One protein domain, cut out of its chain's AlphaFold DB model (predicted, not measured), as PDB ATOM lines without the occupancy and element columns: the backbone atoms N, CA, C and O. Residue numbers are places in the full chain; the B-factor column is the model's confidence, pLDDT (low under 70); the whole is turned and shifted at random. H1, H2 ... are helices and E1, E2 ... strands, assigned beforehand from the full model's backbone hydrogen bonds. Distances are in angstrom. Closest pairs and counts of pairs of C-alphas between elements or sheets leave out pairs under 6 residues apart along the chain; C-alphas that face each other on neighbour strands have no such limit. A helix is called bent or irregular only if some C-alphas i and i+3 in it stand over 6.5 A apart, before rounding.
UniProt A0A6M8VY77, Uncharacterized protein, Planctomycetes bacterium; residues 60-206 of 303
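Overview. This is residues 60 to 206 of the 303 residues of an uncharacterized protein of Planctomycetes bacterium (UniProt A0A6M8VY77). A strongly twisted sheet of five strands curls round one long helix, H2. H3 and H4 fold back and forth beside the edge strand E5, H5 comes back to the end of H2, H7 packs on the outside of the curl over E3, and H1 lies beyond the E1 edge. The printed part has 147 residues with eight named helices and five named strands, in the order H1 E1 H2 H3 H4 H5 E2 H6 E3 E4 E5 H7 H8; the class is mixed, helices and strands. The sheet is mixed, in the order E1 E2 E3 E4 E5. The whole is compact and rounded, with a radius of gyration of the C-alphas of 14.1 A and spans of 40 by 34 by 30 A.

Arrangement. E1, residues 72 to 74, is parallel to E2, residues 134 to 140, with N 73 and O 135 2.9 A apart. E3, residues 152 to 161, is antiparallel to E2, with N 136 and O 158 at 2.8 A. E3, E4, residues 164 to 175, and E5, residues 178 to 184, form a meander, each strand the antiparallel neighbour of the one before; N 155 and O 170 are 2.8 A apart, N 171 and O 182 2.8 A. The sheet curls round H2, residues 83 to 98; the closest C-alphas of H2 and E2 are those of Ala 97 and Val 135, 6.2 A. H2 and H3, residues 101 to 107, form a hairpin at a shallow tilt of 19 degrees, opposite ways, closest at the C-alphas of Ala 95 and Leu 104, 5.2 A. H3 and H4, residues 110 to 121, form another at 8 degrees, closest at the C-alphas of Arg 105 and His 113, 6.4 A. H4 and H5, residues 124 to 129, only just touch, only at the corner, with 3 pairs of C-alphas within 8 A. E1, H2 to H5 and E2 form a strand-helix-strand unit, two parallel neighbour strands with helices between. H7, residues 194 to 197, is only just over E3, with 3 of its C-alphas falling on it, at a height over the sheet of 6.6 A. H6, residues 142 to 146, stands at the sheet's level; H1, residues 60 to 66, and H8, residues 202 to 205, only graze the sheet. Every O i to N i+4 pair is within hydrogen-bond range in H1, H2, H3, H5 and H6, and 6 of 8 in H4; H7 and H8 are too short for one.

Along the chain. H1 begins at C-alpha 60, (127.763, 93.885, 201.586). H2 is 22.2 A long, E3 28.9 A and E4 34.1 A. H4, 17.1 A, is only just irregular: C-alphas 111 and 114 are 6.9 A apart. H8 ends at C-alpha 205, (134.694, 102.867, 222.254).

Size, cuts and confidence. The two C-alphas farthest apart are those of Asp 122 and Arg 148, 40.6 A. The printed part has no cut and no long link. No printed residue is under 70 in pLDDT.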
ATOM      1  N   GLY A  60     129.003  93.533 202.280       93.62
ATOM      2  CA  GLY A  60     127.763  93.885 201.586       93.62
ATOM      3  C   GLY A  60     127.101  92.670 200.935       93.62
ATOM      4  O   GLY A  60     125.900  92.448 201.100       93.62
ATOM      5  N   SER A  61     127.896  91.829 200.271       95.75
ATOM      6  CA  SER A  61     127.417  90.562 199.708       95.75
ATOM      7  C   SER A  61     126.913  89.594 200.787       95.75
ATOM      8  O   SER A  61     125.919  88.891 200.582       95.75
ATOM      9  N   VAL A  62     127.562  89.566 201.957       97.00
ATOM     10  CA  VAL A  62     127.140  88.716 203.083       97.00
ATOM     11  C   VAL A  62     125.792  89.176 203.635       97.00
ATOM     12  O   VAL A  62     124.874  88.358 203.702       97.00
ATOM     13  N   LEU A  63     125.633  90.473 203.928       96.75
ATOM     14  CA  LEU A  63     124.367  91.066 204.385       96.75
ATOM     15  C   LEU A  63     123.204  90.712 203.446       96.75
ATOM     16  O   LEU A  63     122.166  90.223 203.892       96.75
ATOM     17  N   GLN A  64     123.402  90.891 202.135       96.44
ATOM     18  CA  GLN A  64     122.385  90.579 201.126       96.44
ATOM     19  C   GLN A  64     122.011  89.094 201.120       96.44
ATOM     20  O   GLN A  64     120.831  88.757 201.027       96.44
ATOM     21  N   SER A  65     122.998  88.201 201.243       97.81
ATOM     22  CA  SER A  65     122.755  86.753 201.243       97.81
ATOM     23  C   SER A  65     121.993  86.255 202.474       97.81
ATOM     24  O   SER A  65     121.316  85.232 202.395       97.81
ATOM     25  N   MET A  66     122.084  86.977 203.593       98.12
ATOM     26  CA  MET A  66     121.466  86.597 204.864       98.12
ATOM     27  C   MET A  66     120.034  87.120 205.032       98.12
ATOM     28  O   MET A  66     119.332  86.657 205.925       98.12
ATOM     29  N   GLY A  67     119.581  88.057 204.189       97.31
ATOM     30  CA  GLY A  67     118.226  88.612 204.287       97.31
ATOM     31  C   GLY A  67     117.974  89.348 205.608       97.31
ATOM     32  O   GLY A  67     116.902  89.211 206.205       97.31
ATOM     33  N   VAL A  68     118.980  90.081 206.086       98.25
ATOM     34  CA  VAL A  68     118.897  90.853 207.330       98.25
ATOM     35  C   VAL A  68     117.956  92.050 207.213       98.25
ATOM     36  O   VAL A  68     117.553  92.451 206.122       98.25
ATOM     37  N   ASP A  69     117.579  92.603 208.362       98.44
ATOM     38  CA  ASP A  69     116.831  93.850 208.473       98.44
ATOM     39  C   ASP A  69     117.545  94.978 207.712       98.44
ATOM     40  O   ASP A  69     118.762  95.142 207.799       98.44
ATOM     41  N   ALA A  70     116.779  95.769 206.957       98.12
ATOM     42  CA  ALA A  70     117.309  96.832 206.104       98.12
ATOM     43  C   ALA A  70     118.016  97.957 206.884       98.12
ATOM     44  O   ALA A  70     118.723  98.762 206.281       98.12
ATOM     45  N   ARG A  71     117.816  98.026 208.205       98.56
ATOM     46  CA  ARG A  71     118.488  98.964 209.112       98.56
ATOM     47  C   ARG A  71     119.901  98.518 209.491       98.56
ATOM     48  O   ARG A  71     120.627  99.303 210.100       98.56
ATOM     49  N   VAL A  72     120.275  97.273 209.187       98.69
ATOM     50  CA  VAL A  72     121.601  96.735 209.493       98.69
ATOM     51  C   VAL A  72     122.593  97.143 208.413       98.69
ATOM     52  O   VAL A  72     122.417  96.856 207.231       98.69
ATOM     53  N   GLU A  73     123.684  97.765 208.843       98.44
ATOM     54  CA  GLU A  73     124.789  98.177 207.985       98.44
ATOM     55  C   GLU A  73     126.129  97.649 208.513       98.44
ATOM     56  O   GLU A  73     126.303  97.406 209.708       98.44
ATOM     57  N   PHE A  74     127.118  97.524 207.627       98.12
ATOM     58  CA  PHE A  74     128.470  97.085 207.974       98.12
ATOM     59  C   PHE A  74     129.486  98.105 207.452       98.12
ATOM     60  O   PHE A  74     129.483  98.428 206.262       98.12
ATOM     61  N   ALA A  75     130.343  98.629 208.328       97.81
ATOM     62  CA  ALA A  75     131.421  99.525 207.928       97.81
ATOM     63  C   ALA A  75     132.550  98.752 207.224       97.81
ATOM     64  O   ALA A  75     133.073  97.772 207.753       97.81
ATOM     65  N   GLU A  76     132.930  99.176 206.014       95.88
ATOM     66  CA  GLU A  76     133.917  98.460 205.187       95.88
ATOM     67  C   GLU A  76     135.283  98.321 205.878       95.88
ATOM     68  O   GLU A  76     135.971  97.315 205.715       95.88
ATOM     69  N   ASP A  77     135.670  99.307 206.687       95.25
ATOM     70  CA  ASP A  77     136.910  99.296 207.459       95.25
ATOM     71  C   ASP A  77     136.874  98.320 208.647       95.25
ATOM     72  O   ASP A  77     137.931  97.874 209.098       95.25
ATOM     73  N   ALA A  78     135.693  97.921 209.114       96.38
ATOM     74  CA  ALA A  78     135.518  96.941 210.182       96.38
ATOM     75  C   ALA A  78     135.423  95.488 209.675       96.38
ATOM     76  O   ALA A  78     135.413  94.564 210.488       96.38
ATOM     77  N   ALA A  79     135.348  95.260 208.357       97.00
ATOM     78  CA  ALA A  79     135.103  93.933 207.790       97.00
ATOM     79  C   ALA A  79     136.228  92.931 208.139       97.00
ATOM     80  O   ALA A  79     137.400  93.197 207.844       97.00
ATOM     81  N   PRO A  80     135.910  91.772 208.754       97.00
ATOM     82  CA  PRO A  80     136.897  90.755 209.084       97.00
ATOM     83  C   PRO A  80     137.218  89.895 207.862       97.00
ATOM     84  O   PRO A  80     136.490  89.874 206.869       97.00
ATOM     85  N   VAL A  81     138.324  89.161 207.931       97.31
ATOM     86  CA  VAL A  81     138.696  88.175 206.902       97.31
ATOM     87  C   VAL A  81     137.987  86.834 207.112       97.31
ATOM     88  O   VAL A  81     137.845  86.063 206.165       97.31
ATOM     89  N   ASP A  82     137.555  86.549 208.344       97.25
ATOM     90  CA  ASP A  82     136.780  85.357 208.680       97.25
ATOM     91  C   ASP A  82     135.283  85.571 208.422       97.25
ATOM     92  O   ASP A  82     134.657  86.501 208.938       97.25
ATOM     93  N   ARG A  83     134.697  84.666 207.636       97.12
ATOM     94  CA  ARG A  83     133.277  84.716 207.277       97.12
ATOM     95  C   ARG A  83     132.371  84.373 208.458       97.12
ATOM     96  O   ARG A  83     131.318  84.987 208.590       97.12
ATOM     97  N   GLY A  84     132.770  83.428 209.313       97.75
ATOM     98  CA  GLY A  84     131.961  83.010 210.460       97.75
ATOM     99  C   GLY A  84     131.748  84.147 211.459       97.75
ATOM    100  O   GLY A  84     130.622  84.394 211.884       97.75
ATOM    101  N   LEU A  85     132.813  84.890 211.768       97.81
ATOM    102  CA  LEU A  85     132.762  86.082 212.608       97.81
ATOM    103  C   LEU A  85     131.904  87.191 211.983       97.81
ATOM    104  O   LEU A  85     131.088  87.787 212.684       97.81
ATOM    105  N   ALA A  86     132.044  87.448 210.674       98.12
ATOM    106  CA  ALA A  86     131.202  88.428 209.982       98.12
ATOM    107  C   ALA A  86     129.714  88.069 210.095       98.12
ATOM    108  O   ALA A  86     128.907  88.901 210.501       98.12
ATOM    109  N   GLU A  87     129.351  86.822 209.781       98.25
ATOM    110  CA  GLU A  87     127.968  86.349 209.866       98.25
ATOM    111  C   GLU A  87     127.431  86.406 211.304       98.25
ATOM    112  O   GLU A  87     126.280  86.783 211.507       98.25
ATOM    113  N   ALA A  88     128.247  86.083 212.310       98.38
ATOM    114  CA  ALA A  88     127.852  86.169 213.713       98.38
ATOM    115  C   ALA A  88     127.583  87.612 214.170       98.38
ATOM    116  O   ALA A  88     126.541  87.878 214.770       98.38
ATOM    117  N   ALA A  89     128.477  88.550 213.842       98.44
ATOM    118  CA  ALA A  89     128.284  89.972 214.131       98.44
ATOM    119  C   ALA A  89     127.033  90.530 213.428       98.44
ATOM    120  O   ALA A  89     126.278  91.303 214.015       98.44
ATOM    121  N   ILE A  90     126.776  90.083 212.194       98.56
ATOM    122  CA  ILE A  90     125.579  90.435 211.426       98.56
ATOM    123  C   ILE A  90     124.303  89.897 212.090       98.56
ATOM    124  O   ILE A  90     123.344  90.651 212.226       98.56
ATOM    125  N   ARG A  91     124.277  88.635 212.550       98.69
ATOM    126  CA  ARG A  91     123.114  88.075 213.274       98.69
ATOM    127  C   ARG A  91     122.842  88.815 214.581       98.69
ATOM    128  O   ARG A  91     121.685  89.051 214.909       98.69
ATOM    129  N   LEU A  92     123.895  89.203 215.302       98.75
ATOM    130  CA  LEU A  92     123.767  89.993 216.526       98.75
ATOM    131  C   LEU A  92     123.120  91.355 216.241       98.75
ATOM    132  O   LEU A  92     122.164  91.738 216.914       98.75
ATOM    133  N   ALA A  93     123.607  92.064 215.217       98.69
ATOM    134  CA  ALA A  93     123.042  93.342 214.797       98.69
ATOM    135  C   ALA A  93     121.586  93.212 214.309       98.69
ATOM    136  O   ALA A  93     120.752  94.042 214.666       98.69
ATOM    137  N   ASP A  94     121.269  92.162 213.544       98.75
ATOM    138  CA  ASP A  94     119.917  91.877 213.043       98.75
ATOM    139  C   ASP A  94     118.920  91.597 214.173       98.75
ATOM    140  O   ASP A  94     117.843  92.195 214.196       98.75
ATOM    141  N   ALA A  95     119.295  90.771 215.155       98.69
ATOM    142  CA  ALA A  95     118.446  90.476 216.308       98.69
ATOM    143  C   ALA A  95     118.110  91.746 217.112       98.69
ATOM    144  O   ALA A  95     116.951  91.975 217.465       98.69
ATOM    145  N   ILE A  96     119.103  92.616 217.334       98.56
ATOM    146  CA  ILE A  96     118.908  93.909 218.009       98.56
ATOM    147  C   ILE A  96     118.015  94.831 217.176       98.56
ATOM    148  O   ILE A  96     117.068  95.401 217.715       98.56
ATOM    149  N   ALA A  97     118.283  94.964 215.874       98.62
ATOM    150  CA  ALA A  97     117.494  95.817 214.992       98.62
ATOM    151  C   ALA A  97     116.017  95.399 215.007       98.62
ATOM    152  O   ALA A  97     115.137  96.235 215.216       98.62
ATOM    153  N   ARG A  98     115.730  94.103 214.839       98.62
ATOM    154  CA  ARG A  98     114.363  93.555 214.812       98.62
ATOM    155  C   ARG A  98     113.662  93.569 216.171       98.62
ATOM    156  O   ARG A  98     112.439  93.458 216.202       98.62
ATOM    157  N   GLY A  99     114.410  93.687 217.267       98.50
ATOM    158  CA  GLY A  99     113.886  93.424 218.605       98.50
ATOM    159  C   GLY A  99     113.554  91.946 218.831       98.50
ATOM    160  O   GLY A  99     112.683  91.643 219.642       98.50
ATOM    161  N   ASP A 100     114.227  91.039 218.116       98.62
ATOM    162  CA  ASP A 100     114.027  89.590 218.204       98.62
ATOM    163  C   ASP A 100     114.774  89.040 219.426       98.62
ATOM    164  O   ASP A 100     115.979  88.767 219.387       98.62
ATOM    165  N   ASP A 101     114.060  88.942 220.548       98.56
ATOM    166  CA  ASP A 101     114.641  88.493 221.807       98.56
ATOM    167  C   ASP A 101     115.039  87.012 221.804       98.56
ATOM    168  O   ASP A 101     116.029  86.656 222.444       98.56
ATOM    169  N   GLU A 102     114.334  86.158 221.060       98.56
ATOM    170  CA  GLU A 102     114.666  84.736 220.955       98.56
ATOM    171  C   GLU A 102     115.978  84.546 220.182       98.56
ATOM    172  O   GLU A 102     116.886  83.852 220.656       98.56
ATOM    173  N   ALA A 103     116.119  85.230 219.041       98.31
ATOM    174  CA  ALA A 103     117.353  85.218 218.263       98.31
ATOM    175  C   ALA A 103     118.524  85.813 219.052       98.31
ATOM    176  O   ALA A 103     119.602  85.211 219.091       98.31
ATOM    177  N   LEU A 104     118.319  86.954 219.725       98.62
ATOM    178  CA  LEU A 104     119.363  87.556 220.551       98.62
ATOM    179  C   LEU A 104     119.781  86.600 221.670       98.62
ATOM    180  O   LEU A 104     120.970  86.352 221.844       98.62
ATOM    181  N   ARG A 105     118.828  86.000 222.389       98.44
ATOM    182  CA  ARG A 105     119.122  85.048 223.467       98.44
ATOM    183  C   ARG A 105     119.983  83.876 222.995       98.44
ATOM    184  O   ARG A 105     120.871  83.452 223.733       98.44
ATOM    185  N   GLY A 106     119.743  83.371 221.784       98.25
ATOM    186  CA  GLY A 106     120.536  82.299 221.177       98.25
ATOM    187  C   GLY A 106     121.992  82.678 220.881       98.25
ATOM    188  O   GLY A 106     122.838  81.792 220.786       98.25
ATOM    189  N   LEU A 107     122.287  83.975 220.766       98.44
ATOM    190  CA  LEU A 107     123.630  84.517 220.538       98.44
ATOM    191  C   LEU A 107     124.328  84.951 221.830       98.44
ATOM    192  O   LEU A 107     125.534  85.187 221.814       98.44
ATOM    193  N   LEU A 108     123.596  85.096 222.937       98.31
ATOM    194  CA  LEU A 108     124.154  85.548 224.206       98.31
ATOM    195  C   LEU A 108     124.734  84.401 225.027       98.31
ATOM    196  O   LEU A 108     124.153  83.317 225.140       98.31
ATOM    197  N   ASP A 109     125.835  84.696 225.710       96.31
ATOM    198  CA  ASP A 109     126.295  83.873 226.815       96.31
ATOM    199  C   ASP A 109     125.235  83.804 227.932       96.31
ATOM    200  O   ASP A 109     124.482  84.750 228.175       96.31
ATOM    201  N   LYS A 110     125.201  82.682 228.663       94.94
ATOM    202  CA  LYS A 110     124.241  82.454 229.757       94.94
ATOM    203  C   LYS A 110     124.268  83.554 230.819       94.94
ATOM    204  O   LYS A 110     123.243  83.798 231.452       94.94
ATOM    205  N   SER A 111     125.424  84.183 231.033       93.56
ATOM    206  CA  SER A 111     125.583  85.284 231.987       93.56
ATOM    207  C   SER A 111     124.686  86.493 231.681       93.56
ATOM    208  O   SER A 111     124.197  87.120 232.621       93.56
ATOM    209  N   ASP A 112     124.377  86.755 230.408       96.50
ATOM    210  CA  ASP A 112     123.577  87.915 229.990       96.50
ATOM    211  C   ASP A 112     122.080  87.617 229.832       96.50
ATOM    212  O   ASP A 112     121.267  88.540 229.726       96.50
ATOM    213  N   HIS A 113     121.673  86.344 229.883       97.25
ATOM    214  CA  HIS A 113     120.263  85.955 229.733       97.25
ATOM    215  C   HIS A 113     119.373  86.612 230.789       97.25
ATOM    216  O   HIS A 113     118.288  87.078 230.462       97.25
ATOM    217  N   GLY A 114     119.846  86.719 232.035       95.56
ATOM    218  CA  GLY A 114     119.081  87.347 233.115       95.56
ATOM    219  C   GLY A 114     118.861  88.853 232.919       95.56
ATOM    220  O   GLY A 114     117.837  89.385 233.347       95.56
ATOM    221  N   ALA A 115     119.798  89.547 232.263       96.44
ATOM    222  CA  ALA A 115     119.633  90.958 231.927       96.44
ATOM    223  C   ALA A 115     118.589  91.133 230.816       96.44
ATOM    224  O   ALA A 115     117.693  91.968 230.951       96.44
ATOM    225  N   LEU A 116     118.661  90.302 229.772       97.56
ATOM    226  CA  LEU A 116     117.680  90.289 228.687       97.56
ATOM    227  C   LEU A 116     116.272  89.921 229.195       97.56
ATOM    228  O   LEU A 116     115.322  90.648 228.919       97.56
ATOM    229  N   ASP A 117     116.142  88.874 230.016       98.19
ATOM    230  CA  ASP A 117     114.873  88.452 230.635       98.19
ATOM    231  C   ASP A 117     114.190  89.582 231.394       98.19
ATOM    232  O   ASP A 117     112.977  89.776 231.300       98.19
ATOM    233  N   LYS A 118     114.980  90.344 232.149       97.62
ATOM    234  CA  LYS A 118     114.470  91.483 232.895       97.62
ATOM    235  C   LYS A 118     113.951  92.576 231.957       97.62
ATOM    236  O   LYS A 118     112.855  93.080 232.173       97.62
ATOM    237  N   LEU A 119     114.705  92.916 230.907       97.94
ATOM    238  CA  LEU A 119     114.287  93.920 229.921       97.94
ATOM    239  C   LEU A 119     113.003  93.513 229.188       97.94
ATOM    240  O   LEU A 119     112.163  94.372 228.917       97.94
ATOM    241  N   ILE A 120     112.841  92.223 228.883       98.06
ATOM    242  CA  ILE A 120     111.622  91.671 228.279       98.06
ATOM    243  C   ILE A 120     110.460  91.740 229.273       98.06
ATOM    244  O   ILE A 120     109.395  92.254 228.933       98.06
ATOM    245  N   GLY A 121     110.665  91.268 230.507       97.88
ATOM    246  CA  GLY A 121     109.639  91.248 231.553       97.88
ATOM    247  C   GLY A 121     109.109  92.638 231.913       97.88
ATOM    248  O   GLY A 121     107.912  92.793 232.149       97.88
ATOM    249  N   ASP A 122     109.978  93.650 231.877       97.81
ATOM    250  CA  ASP A 122     109.625  95.052 232.122       97.81
ATOM    251  C   ASP A 122     109.120  95.774 230.847       97.81
ATOM    252  O   ASP A 122     108.748  96.947 230.904       97.81
ATOM    253  N   GLY A 123     109.121  95.111 229.682       98.00
ATOM    254  CA  GLY A 123     108.723  95.673 228.382       98.00
ATOM    255  C   GLY A 123     109.719  96.670 227.768       98.00
ATOM    256  O   GLY A 123     109.514  97.140 226.646       98.00
ATOM    257  N   GLN A 124     110.814  96.972 228.467       97.81
ATOM    258  CA  GLN A 124     111.837  97.927 228.038       97.81
ATOM    259  C   GLN A 124     112.562  97.483 226.768       97.81
ATOM    260  O   GLN A 124     112.952  98.332 225.967       97.81
ATOM    261  N   TRP A 125     112.721  96.171 226.564       97.81
ATOM    262  CA  TRP A 125     113.335  95.622 225.354       97.81
ATOM    263  C   TRP A 125     112.599  96.080 224.088       97.81
ATOM    264  O   TRP A 125     113.208  96.645 223.178       97.81
ATOM    265  N   TYR A 126     111.278  95.908 224.057       98.12
ATOM    266  CA  TYR A 126     110.455  96.264 222.901       98.12
ATOM    267  C   TYR A 126     110.310  97.780 222.737       98.12
ATOM    268  O   TYR A 126     110.280  98.280 221.614       98.12
ATOM    269  N   GLU A 127     110.259  98.533 223.842       97.81
ATOM    270  CA  GLU A 127     110.233  99.997 223.774       97.81
ATOM    271  C   GLU A 127     111.527 100.562 223.171       97.81
ATOM    272  O   GLU A 127     111.479 101.492 222.364       97.81
ATOM    273  N   ALA A 128     112.680 100.013 223.562       97.69
ATOM    274  CA  ALA A 128     113.978 100.450 223.065       97.69
ATOM    275  C   ALA A 128     114.181 100.050 221.596       97.69
ATOM    276  O   ALA A 128     114.479 100.902 220.760       97.69
ATOM    277  N   THR A 129     113.962  98.778 221.257       98.31
ATOM    278  CA  THR A 129     114.217  98.263 219.901       98.31
ATOM    279  C   THR A 129     113.220  98.779 218.864       98.31
ATOM    280  O   THR A 129     113.584  98.996 217.708       98.31
ATOM    281  N   GLY A 130     111.993  99.114 219.280       98.31
ATOM    282  CA  GLY A 130     110.994  99.747 218.418       98.31
ATOM    283  C   GLY A 130     111.357 101.158 217.934       98.31
ATOM    284  O   GLY A 130     110.741 101.646 216.987       98.31
ATOM    285  N   LYS A 131     112.344 101.821 218.555       98.38
ATOM    286  CA  LYS A 131     112.826 103.160 218.163       98.38
ATOM    287  C   LYS A 131     114.061 103.113 217.261       98.38
ATOM    288  O   LYS A 131     114.480 104.156 216.776       98.38
ATOM    289  N   ILE A 132     114.651 101.939 217.041       98.69
ATOM    290  CA  ILE A 132     115.902 101.818 216.289       98.69
ATOM    291  C   ILE A 132     115.677 102.173 214.816       98.69
ATOM    292  O   ILE A 132     114.877 101.543 214.120       98.69
ATOM    293  N   GLU A 133     116.445 103.143 214.333       98.75
ATOM    294  CA  GLU A 133     116.477 103.589 212.940       98.75
ATOM    295  C   GLU A 133     117.608 102.928 212.146       98.75
ATOM    296  O   GLU A 133     117.446 102.683 210.953       98.75
ATOM    297  N   ALA A 134     118.741 102.633 212.792       98.62
ATOM    298  CA  ALA A 134     119.886 101.961 212.175       98.62
ATOM    299  C   ALA A 134     120.719 101.193 213.213       98.62
ATOM    300  O   ALA A 134     120.864 101.638 214.353       98.62
ATOM    301  N   VAL A 135     121.314 100.074 212.800       98.75
ATOM    302  CA  VAL A 135     122.341  99.349 213.563       98.75
ATOM    303  C   VAL A 135     123.535  99.128 212.650       98.75
ATOM    304  O   VAL A 135     123.441  98.416 211.655       98.75
ATOM    305  N   ARG A 136     124.671  99.735 212.977       98.62
ATOM    306  CA  ARG A 136     125.876  99.673 212.149       98.62
ATOM    307  C   ARG A 136     127.001  98.961 212.881       98.62
ATOM    308  O   ARG A 136     127.345  99.337 213.997       98.62
ATOM    309  N   ILE A 137     127.598  97.958 212.249       98.50
ATOM    310  CA  ILE A 137     128.808  97.297 212.754       98.50
ATOM    311  C   ILE A 137     129.994  98.195 212.400       98.50
ATOM    312  O   ILE A 137     130.348  98.309 211.227       98.50
ATOM    313  N   VAL A 138     130.561  98.866 213.403       98.19
ATOM    314  CA  VAL A 138     131.562  99.939 213.220       98.19
ATOM    315  C   VAL A 138     132.961  99.556 213.682       98.19
ATOM    316  O   VAL A 138     133.927 100.233 213.346       98.19
ATOM    317  N   SER A 139     133.090  98.478 214.456       97.56
ATOM    318  CA  SER A 139     134.387  97.992 214.916       97.56
ATOM    319  C   SER A 139     134.371  96.482 215.084       97.56
ATOM    320  O   SER A 139     133.444  95.922 215.665       97.56
ATOM    321  N   ILE A 140     135.440  95.850 214.615       97.25
ATOM    322  CA  ILE A 140     135.891  94.532 215.049       97.25
ATOM    323  C   ILE A 140     137.364  94.699 215.404       97.25
ATOM    324  O   ILE A 140     138.104  95.328 214.635       97.25
ATOM    325  N   ASP A 141     137.791  94.189 216.559       94.38
ATOM    326  CA  ASP A 141     139.177  94.354 216.996       94.38
ATOM    327  C   ASP A 141     140.176  93.872 215.926       94.38
ATOM    328  O   ASP A 141     139.932  92.938 215.156       94.38
ATOM    329  N   GLY A 142     141.325  94.547 215.849       89.81
ATOM    330  CA  GLY A 142     142.293  94.319 214.777       89.81
ATOM    331  C   GLY A 142     142.872  92.901 214.753       89.81
ATOM    332  O   GLY A 142     143.219  92.416 213.674       89.81
ATOM    333  N   GLY A 143     142.955  92.240 215.912       91.19
ATOM    334  CA  GLY A 143     143.457  90.875 216.031       91.19
ATOM    335  C   GLY A 143     142.500  89.876 215.394       91.19
ATOM    336  O   GLY A 143     142.918  89.071 214.560       91.19
ATOM    337  N   ALA A 144     141.211  89.972 215.716       94.25
ATOM    338  CA  ALA A 144     140.180  89.132 215.126       94.25
ATOM    339  C   ALA A 144     139.950  89.454 213.645       94.25
ATOM    340  O   ALA A 144     139.854  88.544 212.820       94.25
ATOM    341  N   ARG A 145     139.944  90.744 213.278       94.50
ATOM    342  CA  ARG A 145     139.673  91.207 211.908       94.50
ATOM    343  C   ARG A 145     140.649  90.634 210.880       94.50
ATOM    344  O   ARG A 145     140.248  90.355 209.754       94.50
ATOM    345  N   LEU A 146     141.917  90.452 211.250       94.44
ATOM    346  CA  LEU A 146     142.974  89.958 210.357       94.44
ATOM    347  C   LEU A 146     143.235  88.448 210.483       94.44
ATOM    348  O   LEU A 146     144.027  87.894 209.714       94.44
ATOM    349  N   ASN A 147     142.587  87.774 211.434       93.62
ATOM    350  CA  ASN A 147     142.745  86.345 211.673       93.62
ATOM    351  C   ASN A 147     141.706  85.544 210.869       93.62
ATOM    352  O   ASN A 147     140.526  85.871 210.862       93.62
ATOM    353  N   ARG A 148     142.141  84.472 210.194       95.06
ATOM    354  CA  ARG A 148     141.265  83.579 209.407       95.06
ATOM    355  C   ARG A 148     140.470  82.586 210.255       95.06
ATOM    356  O   ARG A 148     139.582  81.933 209.726       95.06
ATOM    357  N   ALA A 149     140.839  82.420 211.519       95.88
ATOM    358  CA  ALA A 149     140.150  81.568 212.480       95.88
ATOM    359  C   ALA A 149     140.257  82.197 213.881       95.88
ATOM    360  O   ALA A 149     141.007  81.704 214.728       95.88
ATOM    361  N   PRO A 150     139.600  83.346 214.119       96.81
ATOM    362  CA  PRO A 150     139.583  83.951 215.439       96.81
ATOM    363  C   PRO A 150     138.725  83.110 216.392       96.81
ATOM    364  O   PRO A 150     137.629  82.683 216.045       96.81
ATOM    365  N   GLU A 151     139.218  82.895 217.612       97.38
ATOM    366  CA  GLU A 151     138.472  82.230 218.699       97.38
ATOM    367  C   GLU A 151     137.783  83.244 219.632       97.38
ATOM    368  O   GLU A 151     136.928  82.898 220.450       97.38
ATOM    369  N   ARG A 152     138.190  84.513 219.532       96.62
ATOM    370  CA  ARG A 152     137.676  85.655 220.291       96.62
ATOM    371  C   ARG A 152     137.631  86.876 219.386       96.62
ATOM    372  O   ARG A 152     138.454  86.980 218.477       96.62
ATOM    373  N   ALA A 153     136.696  87.771 219.661       97.38
ATOM    374  CA  ALA A 153     136.593  89.063 219.003       97.38
ATOM    375  C   ALA A 153     135.917  90.078 219.929       97.38
ATOM    376  O   ALA A 153     135.096  89.699 220.760       97.38
ATOM    377  N   GLU A 154     136.198  91.362 219.760       97.38
ATOM    378  CA  GLU A 154     135.349  92.443 220.261       97.38
ATOM    379  C   GLU A 154     134.618  93.096 219.089       97.38
ATOM    380  O   GLU A 154     135.237  93.455 218.088       97.38
ATOM    381  N   VAL A 155     133.298  93.237 219.210       98.12
ATOM    382  CA  VAL A 155     132.416  93.808 218.190       98.12
ATOM    383  C   VAL A 155     131.756  95.067 218.743       98.12
ATOM    384  O   VAL A 155     131.115  95.035 219.794       98.12
ATOM    385  N   GLY A 156     131.887  96.174 218.015       98.06
ATOM    386  CA  GLY A 156     131.219  97.439 218.305       98.06
ATOM    387  C   GLY A 156     130.056  97.695 217.359       98.06
ATOM    388  O   GLY A 156     130.237  97.757 216.139       98.06
ATOM    389  N   LEU A 157     128.870  97.879 217.935       98.62
ATOM    390  CA  LEU A 157     127.644  98.226 217.228       98.62
ATOM    391  C   LEU A 157     127.262  99.670 217.547       98.62
ATOM    392  O   LEU A 157     127.038 100.009 218.707       98.62
ATOM    393  N   ALA A 158     127.156 100.513 216.526       98.56
ATOM    394  CA  ALA A 158     126.534 101.822 216.641       98.56
ATOM    395  C   ALA A 158     125.025 101.680 216.420       98.56
ATOM    396  O   ALA A 158     124.586 101.362 215.313       98.56
ATOM    397  N   VAL A 159     124.239 101.921 217.463       98.69
ATOM    398  CA  VAL A 159     122.772 101.885 217.414       98.69
ATOM    399  C   VAL A 159     122.261 103.313 217.338       98.69
ATOM    400  O   VAL A 159     122.631 104.140 218.169       98.69
ATOM    401  N   GLN A 160     121.438 103.605 216.332       98.75
ATOM    402  CA  GLN A 160     120.808 104.906 216.132       98.75
ATOM    403  C   GLN A 160     119.307 104.836 216.399       98.75
ATOM    404  O   GLN A 160     118.620 103.951 215.889       98.75
ATOM    405  N   ASP A 161     118.812 105.824 217.131       98.56
ATOM    406  CA  ASP A 161     117.405 106.112 217.387       98.56
ATOM    407  C   ASP A 161     117.133 107.630 217.183       98.56
ATOM    408  O   ASP A 161     118.048 108.368 216.791       98.56
ATOM    409  N   PRO A 162     115.907 108.138 217.432       98.31
ATOM    410  CA  PRO A 162     115.592 109.558 217.254       98.31
ATOM    411  C   PRO A 162     116.380 110.529 218.147       98.31
ATOM    412  O   PRO A 162     116.433 111.724 217.842       98.31
ATOM    413  N   ASP A 163     116.951 110.058 219.258       97.88
ATOM    414  CA  ASP A 163     117.712 110.873 220.207       97.88
ATOM    415  C   ASP A 163     119.211 110.928 219.849       97.88
ATOM    416  O   ASP A 163     119.912 111.870 220.240       97.88
ATOM    417  N   GLY A 164     119.709 109.970 219.062       98.19
ATOM    418  CA  GLY A 164     121.058 109.978 218.507       98.19
ATOM    419  C   GLY A 164     121.600 108.579 218.239       98.19
ATOM    420  O   GLY A 164     120.857 107.619 218.087       98.19
ATOM    421  N   ALA A 165     122.924 108.465 218.160       98.50
ATOM    422  CA  ALA A 165     123.615 107.199 217.973       98.50
ATOM    423  C   ALA A 165     124.636 106.941 219.080       98.50
ATOM    424  O   ALA A 165     125.563 107.736 219.273       98.50
ATOM    425  N   TYR A 166     124.504 105.808 219.753       98.12
ATOM    426  CA  TYR A 166     125.366 105.350 220.842       98.12
ATOM    427  C   TYR A 166     126.026 104.015 220.482       98.12
ATOM    428  O   TYR A 166     125.658 103.378 219.494       98.12
ATOM    429  N   ILE A 167     127.027 103.605 221.260       97.94
ATOM    430  CA  ILE A 167     127.776 102.366 221.026       97.94
ATOM    431  C   ILE A 167     127.373 101.298 222.030       97.94
ATOM    432  O   ILE A 167     127.238 101.558 223.222       97.94
ATOM    433  N   MET A 168     127.244 100.076 221.532       98.00
ATOM    434  CA  MET A 168     127.205  98.855 222.322       98.00
ATOM    435  C   MET A 168     128.434  98.018 221.972       98.00
ATOM    436  O   MET A 168     128.701  97.780 220.793       98.00
ATOM    437  N   LEU A 169     129.178  97.574 222.985       97.38
ATOM    438  CA  LEU A 169     130.327  96.691 222.809       97.38
ATOM    439  C   LEU A 169     129.981  95.265 223.230       97.38
ATOM    440  O   LEU A 169     129.264  95.046 224.208       97.38
ATOM    441  N   TRP A 170     130.529  94.299 222.500       98.12
ATOM    442  CA  TRP A 170     130.276  92.878 222.695       98.12
ATOM    443  C   TRP A 170     131.570  92.082 222.596       98.12
ATOM    444  O   TRP A 170     132.268  92.150 221.587       98.12
ATOM    445  N   ALA A 171     131.871  91.280 223.610       97.50
ATOM    446  CA  ALA A 171     132.935  90.290 223.548       97.50
ATOM    447  C   ALA A 171     132.372  88.991 222.966       97.50
ATOM    448  O   ALA A 171     131.570  88.312 223.604       97.50
ATOM    449  N   GLY A 172     132.784  88.657 221.750       97.75
ATOM    450  CA  GLY A 172     132.508  87.393 221.089       97.75
ATOM    451  C   GLY A 172     133.527  86.324 221.476       97.75
ATOM    452  O   GLY A 172     134.736  86.567 221.494       97.75
ATOM    453  N   ARG A 173     133.050  85.109 221.731       98.00
ATOM    454  CA  ARG A 173     133.874  83.907 221.885       98.00
ATOM    455  C   ARG A 173     133.290  82.770 221.066       98.00
ATOM    456  O   ARG A 173     132.072  82.592 221.034       98.00
ATOM    457  N   LYS A 174     134.157  81.970 220.461       97.38
ATOM    458  CA  LYS A 174     133.732  80.766 219.763       97.38
ATOM    459  C   LYS A 174     133.491  79.633 220.767       97.38
ATOM    460  O   LYS A 174     134.299  79.387 221.664       97.38
ATOM    461  N   VAL A 175     132.347  78.970 220.656       96.88
ATOM    462  CA  VAL A 175     131.959  77.795 221.440       96.88
ATOM    463  C   VAL A 175     131.586  76.706 220.446       96.88
ATOM    464  O   VAL A 175     130.519  76.753 219.844       96.88
ATOM    465  N   LEU A 176     132.479  75.727 220.281       94.38
ATOM    466  CA  LEU A 176     132.424  74.770 219.171       94.38
ATOM    467  C   LEU A 176     132.508  75.517 217.829       94.38
ATOM    468  O   LEU A 176     133.537  76.123 217.541       94.38
ATOM    469  N   ASP A 177     131.437  75.503 217.039       95.25
ATOM    470  CA  ASP A 177     131.363  76.178 215.741       95.25
ATOM    471  C   ASP A 177     130.524  77.466 215.775       95.25
ATOM    472  O   ASP A 177     130.470  78.184 214.777       95.25
ATOM    473  N   ASP A 178     129.931  77.797 216.926       97.12
ATOM    474  CA  ASP A 178     129.053  78.953 217.094       97.12
ATOM    475  C   ASP A 178     129.739  80.095 217.849       97.12
ATOM    476  O   ASP A 178     130.630  79.888 218.676       97.12
ATOM    477  N   TRP A 179     129.296  81.320 217.587       98.38
ATOM    478  CA  TRP A 179     129.731  82.509 218.316       98.38
ATOM    479  C   TRP A 179     128.732  82.856 219.412       98.38
ATOM    480  O   TRP A 179     127.532  82.943 219.162       98.38
ATOM    481  N   MET A 180     129.254  83.089 220.613       98.38
ATOM    482  CA  MET A 180     128.505  83.575 221.768       98.38
ATOM    483  C   MET A 180     129.038  84.950 222.154       98.38
ATOM    484  O   MET A 180     130.254  85.154 222.174       98.38
ATOM    485  N   PHE A 181     128.147  85.877 222.485       98.44
ATOM    486  CA  PHE A 181     128.482  87.254 222.821       98.44
ATOM    487  C   PHE A 181     128.156  87.571 224.276       98.44
ATOM    488  O   PHE A 181     127.152  87.114 224.821       98.44
ATOM    489  N   THR A 182     129.009  88.389 224.882       97.94
ATOM    490  CA  THR A 182     128.791  88.974 226.203       97.94
ATOM    491  C   THR A 182     128.858  90.491 226.109       97.94
ATOM    492  O   THR A 182     129.786  91.025 225.496       97.94
ATOM    493  N   ALA A 183     127.898  91.194 226.700       96.69
ATOM    494  CA  ALA A 183     127.863  92.649 226.704       96.69
ATOM    495  C   ALA A 183     129.080  93.229 227.443       96.69
ATOM    496  O   ALA A 183     129.517  92.728 228.484       96.69
ATOM    497  N   ARG A 184     129.637  94.313 226.904       96.12
ATOM    498  CA  ARG A 184     130.781  95.034 227.466       96.12
ATOM    499  C   ARG A 184     130.398  96.482 227.756       96.12
ATOM    500  O   ARG A 184     129.629  97.068 226.990       96.12
ATOM    501  N   PRO A 185     130.936  97.081 228.832       93.56
ATOM    502  CA  PRO A 185     130.818  98.516 229.044       93.56
ATOM    503  C   PRO A 185     131.348  99.288 227.832       93.56
ATOM    504  O   PRO A 185     132.446  99.015 227.350       93.56
ATOM    505  N   ALA A 186     130.568 100.253 227.361       94.25
ATOM    506  CA  ALA A 186     130.919 101.145 226.264       94.25
ATOM    507  C   ALA A 186     130.863 102.598 226.734       94.25
ATOM    508  O   ALA A 186     130.221 102.914 227.737       94.25
ATOM    509  N   THR A 187     131.533 103.478 225.996       94.00
ATOM    510  CA  THR A 187     131.481 104.925 226.208       94.00
ATOM    511  C   THR A 187     130.038 105.449 226.242       94.00
ATOM    512  O   THR A 187     129.172 104.981 225.504       94.00
ATOM    513  N   ASP A 188     129.784 106.466 227.068       94.88
ATOM    514  CA  ASP A 188     128.491 107.153 227.176       94.88
ATOM    515  C   ASP A 188     128.300 108.266 226.127       94.88
ATOM    516  O   ASP A 188     127.293 108.982 226.129       94.88
ATOM    517  N   GLN A 189     129.268 108.430 225.222       95.62
ATOM    518  CA  GLN A 189     129.187 109.403 224.144       95.62
ATOM    519  C   GLN A 189     128.019 109.089 223.200       95.62
ATOM    520  O   GLN A 189     127.796 107.950 222.797       95.62
ATOM    521  N   VAL A 190     127.321 110.144 222.777       97.19
ATOM    522  CA  VAL A 190     126.252 110.086 221.776       97.19
ATOM    523  C   VAL A 190     126.652 110.944 220.580       97.19
ATOM    524  O   VAL A 190     127.046 112.103 220.733       97.19
ATOM    525  N   ARG A 191     126.555 110.383 219.373       98.00
ATOM    526  CA  ARG A 191     126.810 111.080 218.104       98.00
ATOM    527  C   ARG A 191     125.508 111.308 217.350       98.00
ATOM    528  O   ARG A 191     124.498 110.679 217.615       98.00
ATOM    529  N   GLY A 192     125.530 112.212 216.373       98.00
ATOM    530  CA  GLY A 192     124.324 112.549 215.610       98.00
ATOM    531  C   GLY A 192     123.857 111.482 214.609       98.00
ATOM    532  O   GLY A 192     122.799 111.665 214.026       98.00
ATOM    533  N   ARG A 193     124.655 110.438 214.334       98.25
ATOM    534  CA  ARG A 193     124.318 109.333 213.414       98.25
ATOM    535  C   ARG A 193     125.221 108.120 213.643       98.25
ATOM    536  O   ARG A 193     126.353 108.307 214.090       98.25
ATOM    537  N   ALA A 194     124.774 106.920 213.265       98.31
ATOM    538  CA  ALA A 194     125.553 105.685 213.429       98.31
ATOM    539  C   ALA A 194     126.910 105.737 212.703       98.31
ATOM    540  O   ALA A 194     127.943 105.479 213.309       98.31
ATOM    541  N   SER A 195     126.939 106.192 211.446       98.25
ATOM    542  CA  SER A 195     128.177 106.308 210.650       98.25
ATOM    543  C   SER A 195     129.189 107.326 211.174       98.25
ATOM    544  O   SER A 195     130.330 107.356 210.726       98.25
ATOM    545  N   ALA A 196     128.816 108.166 212.147       97.94
ATOM    546  CA  ALA A 196     129.789 109.025 212.808       97.94
ATOM    547  C   ALA A 196     130.756 108.221 213.688       97.94
ATOM    548  O   ALA A 196     131.732 108.801 214.147       97.94
ATOM    549  N   TRP A 197     130.483 106.943 213.953       97.81
ATOM    550  CA  TRP A 197     131.341 106.044 214.721       97.81
ATOM    551  C   TRP A 197     132.354 105.262 213.877       97.81
ATOM    552  O   TRP A 197     133.247 104.642 214.450       97.81
ATOM    553  N   ASP A 198     132.259 105.325 212.549       97.56
ATOM    554  CA  ASP A 198     133.201 104.664 211.643       97.56
ATOM    555  C   ASP A 198     134.637 105.162 211.890       97.56
ATOM    556  O   ASP A 198     134.872 106.351 212.141       97.56
ATOM    557  N   GLY A 199     135.609 104.248 211.844       94.88
ATOM    558  CA  GLY A 199     137.024 104.544 212.078       94.88
ATOM    559  C   GLY A 199     137.404 104.933 213.516       94.88
ATOM    560  O   GLY A 199     138.571 105.249 213.768       94.88
ATOM    561  N   VAL A 200     136.470 104.928 214.475       95.06
ATOM    562  CA  VAL A 200     136.796 105.156 215.892       95.06
ATOM    563  C   VAL A 200     137.514 103.926 216.447       95.06
ATOM    564  O   VAL A 200     137.028 102.805 216.340       95.06
ATOM    565  N   SER A 201     138.680 104.126 217.063       91.38
ATOM    566  CA  SER A 201     139.458 103.025 217.642       91.38
ATOM    567  C   SER A 201     138.712 102.348 218.792       91.38
ATOM    568  O   SER A 201     138.159 103.054 219.635       91.38
ATOM    569  N   GLY A 202     138.820 101.020 218.915       88.31
ATOM    570  CA  GLY A 202     138.218 100.248 220.017       88.31
ATOM    571  C   GLY A 202     138.520 100.812 221.413       88.31
ATOM    572  O   GLY A 202     137.613 100.960 222.221       88.31
ATOM    573  N   ALA A 203     139.747 101.291 221.652       87.81
ATOM    574  CA  ALA A 203     140.127 101.928 222.920       87.81
ATOM    575  C   ALA A 203     139.294 103.177 223.285       87.81
ATOM    576  O   ALA A 203     139.143 103.487 224.460       87.81
ATOM    577  N   MET A 204     138.762 103.900 222.294       88.88
ATOM    578  CA  MET A 204     137.854 105.035 222.514       88.88
ATOM    579  C   MET A 204     136.390 104.609 222.642       88.88
ATOM    580  O   MET A 204     135.579 105.380 223.151       88.88
ATOM    581  N   LEU A 205     136.036 103.431 222.123       91.19
ATOM    582  CA  LEU A 205     134.694 102.867 222.254       91.19
ATOM    583  C   LEU A 205     134.490 102.266 223.643       91.19
ATOM    584  O   LEU A 205     133.388 102.345 224.184       91.19
ATOM    585  N   ALA A 206     135.543 101.677 224.210       88.88
ATOM    586  CA  ALA A 206     135.540 101.178 225.574       88.88
ATOM    587  C   ALA A 206     135.390 102.343 226.556       88.88
ATOM    588  O   ALA A 206     135.996 103.406 226.391       88.88
TER     589      ALA A 206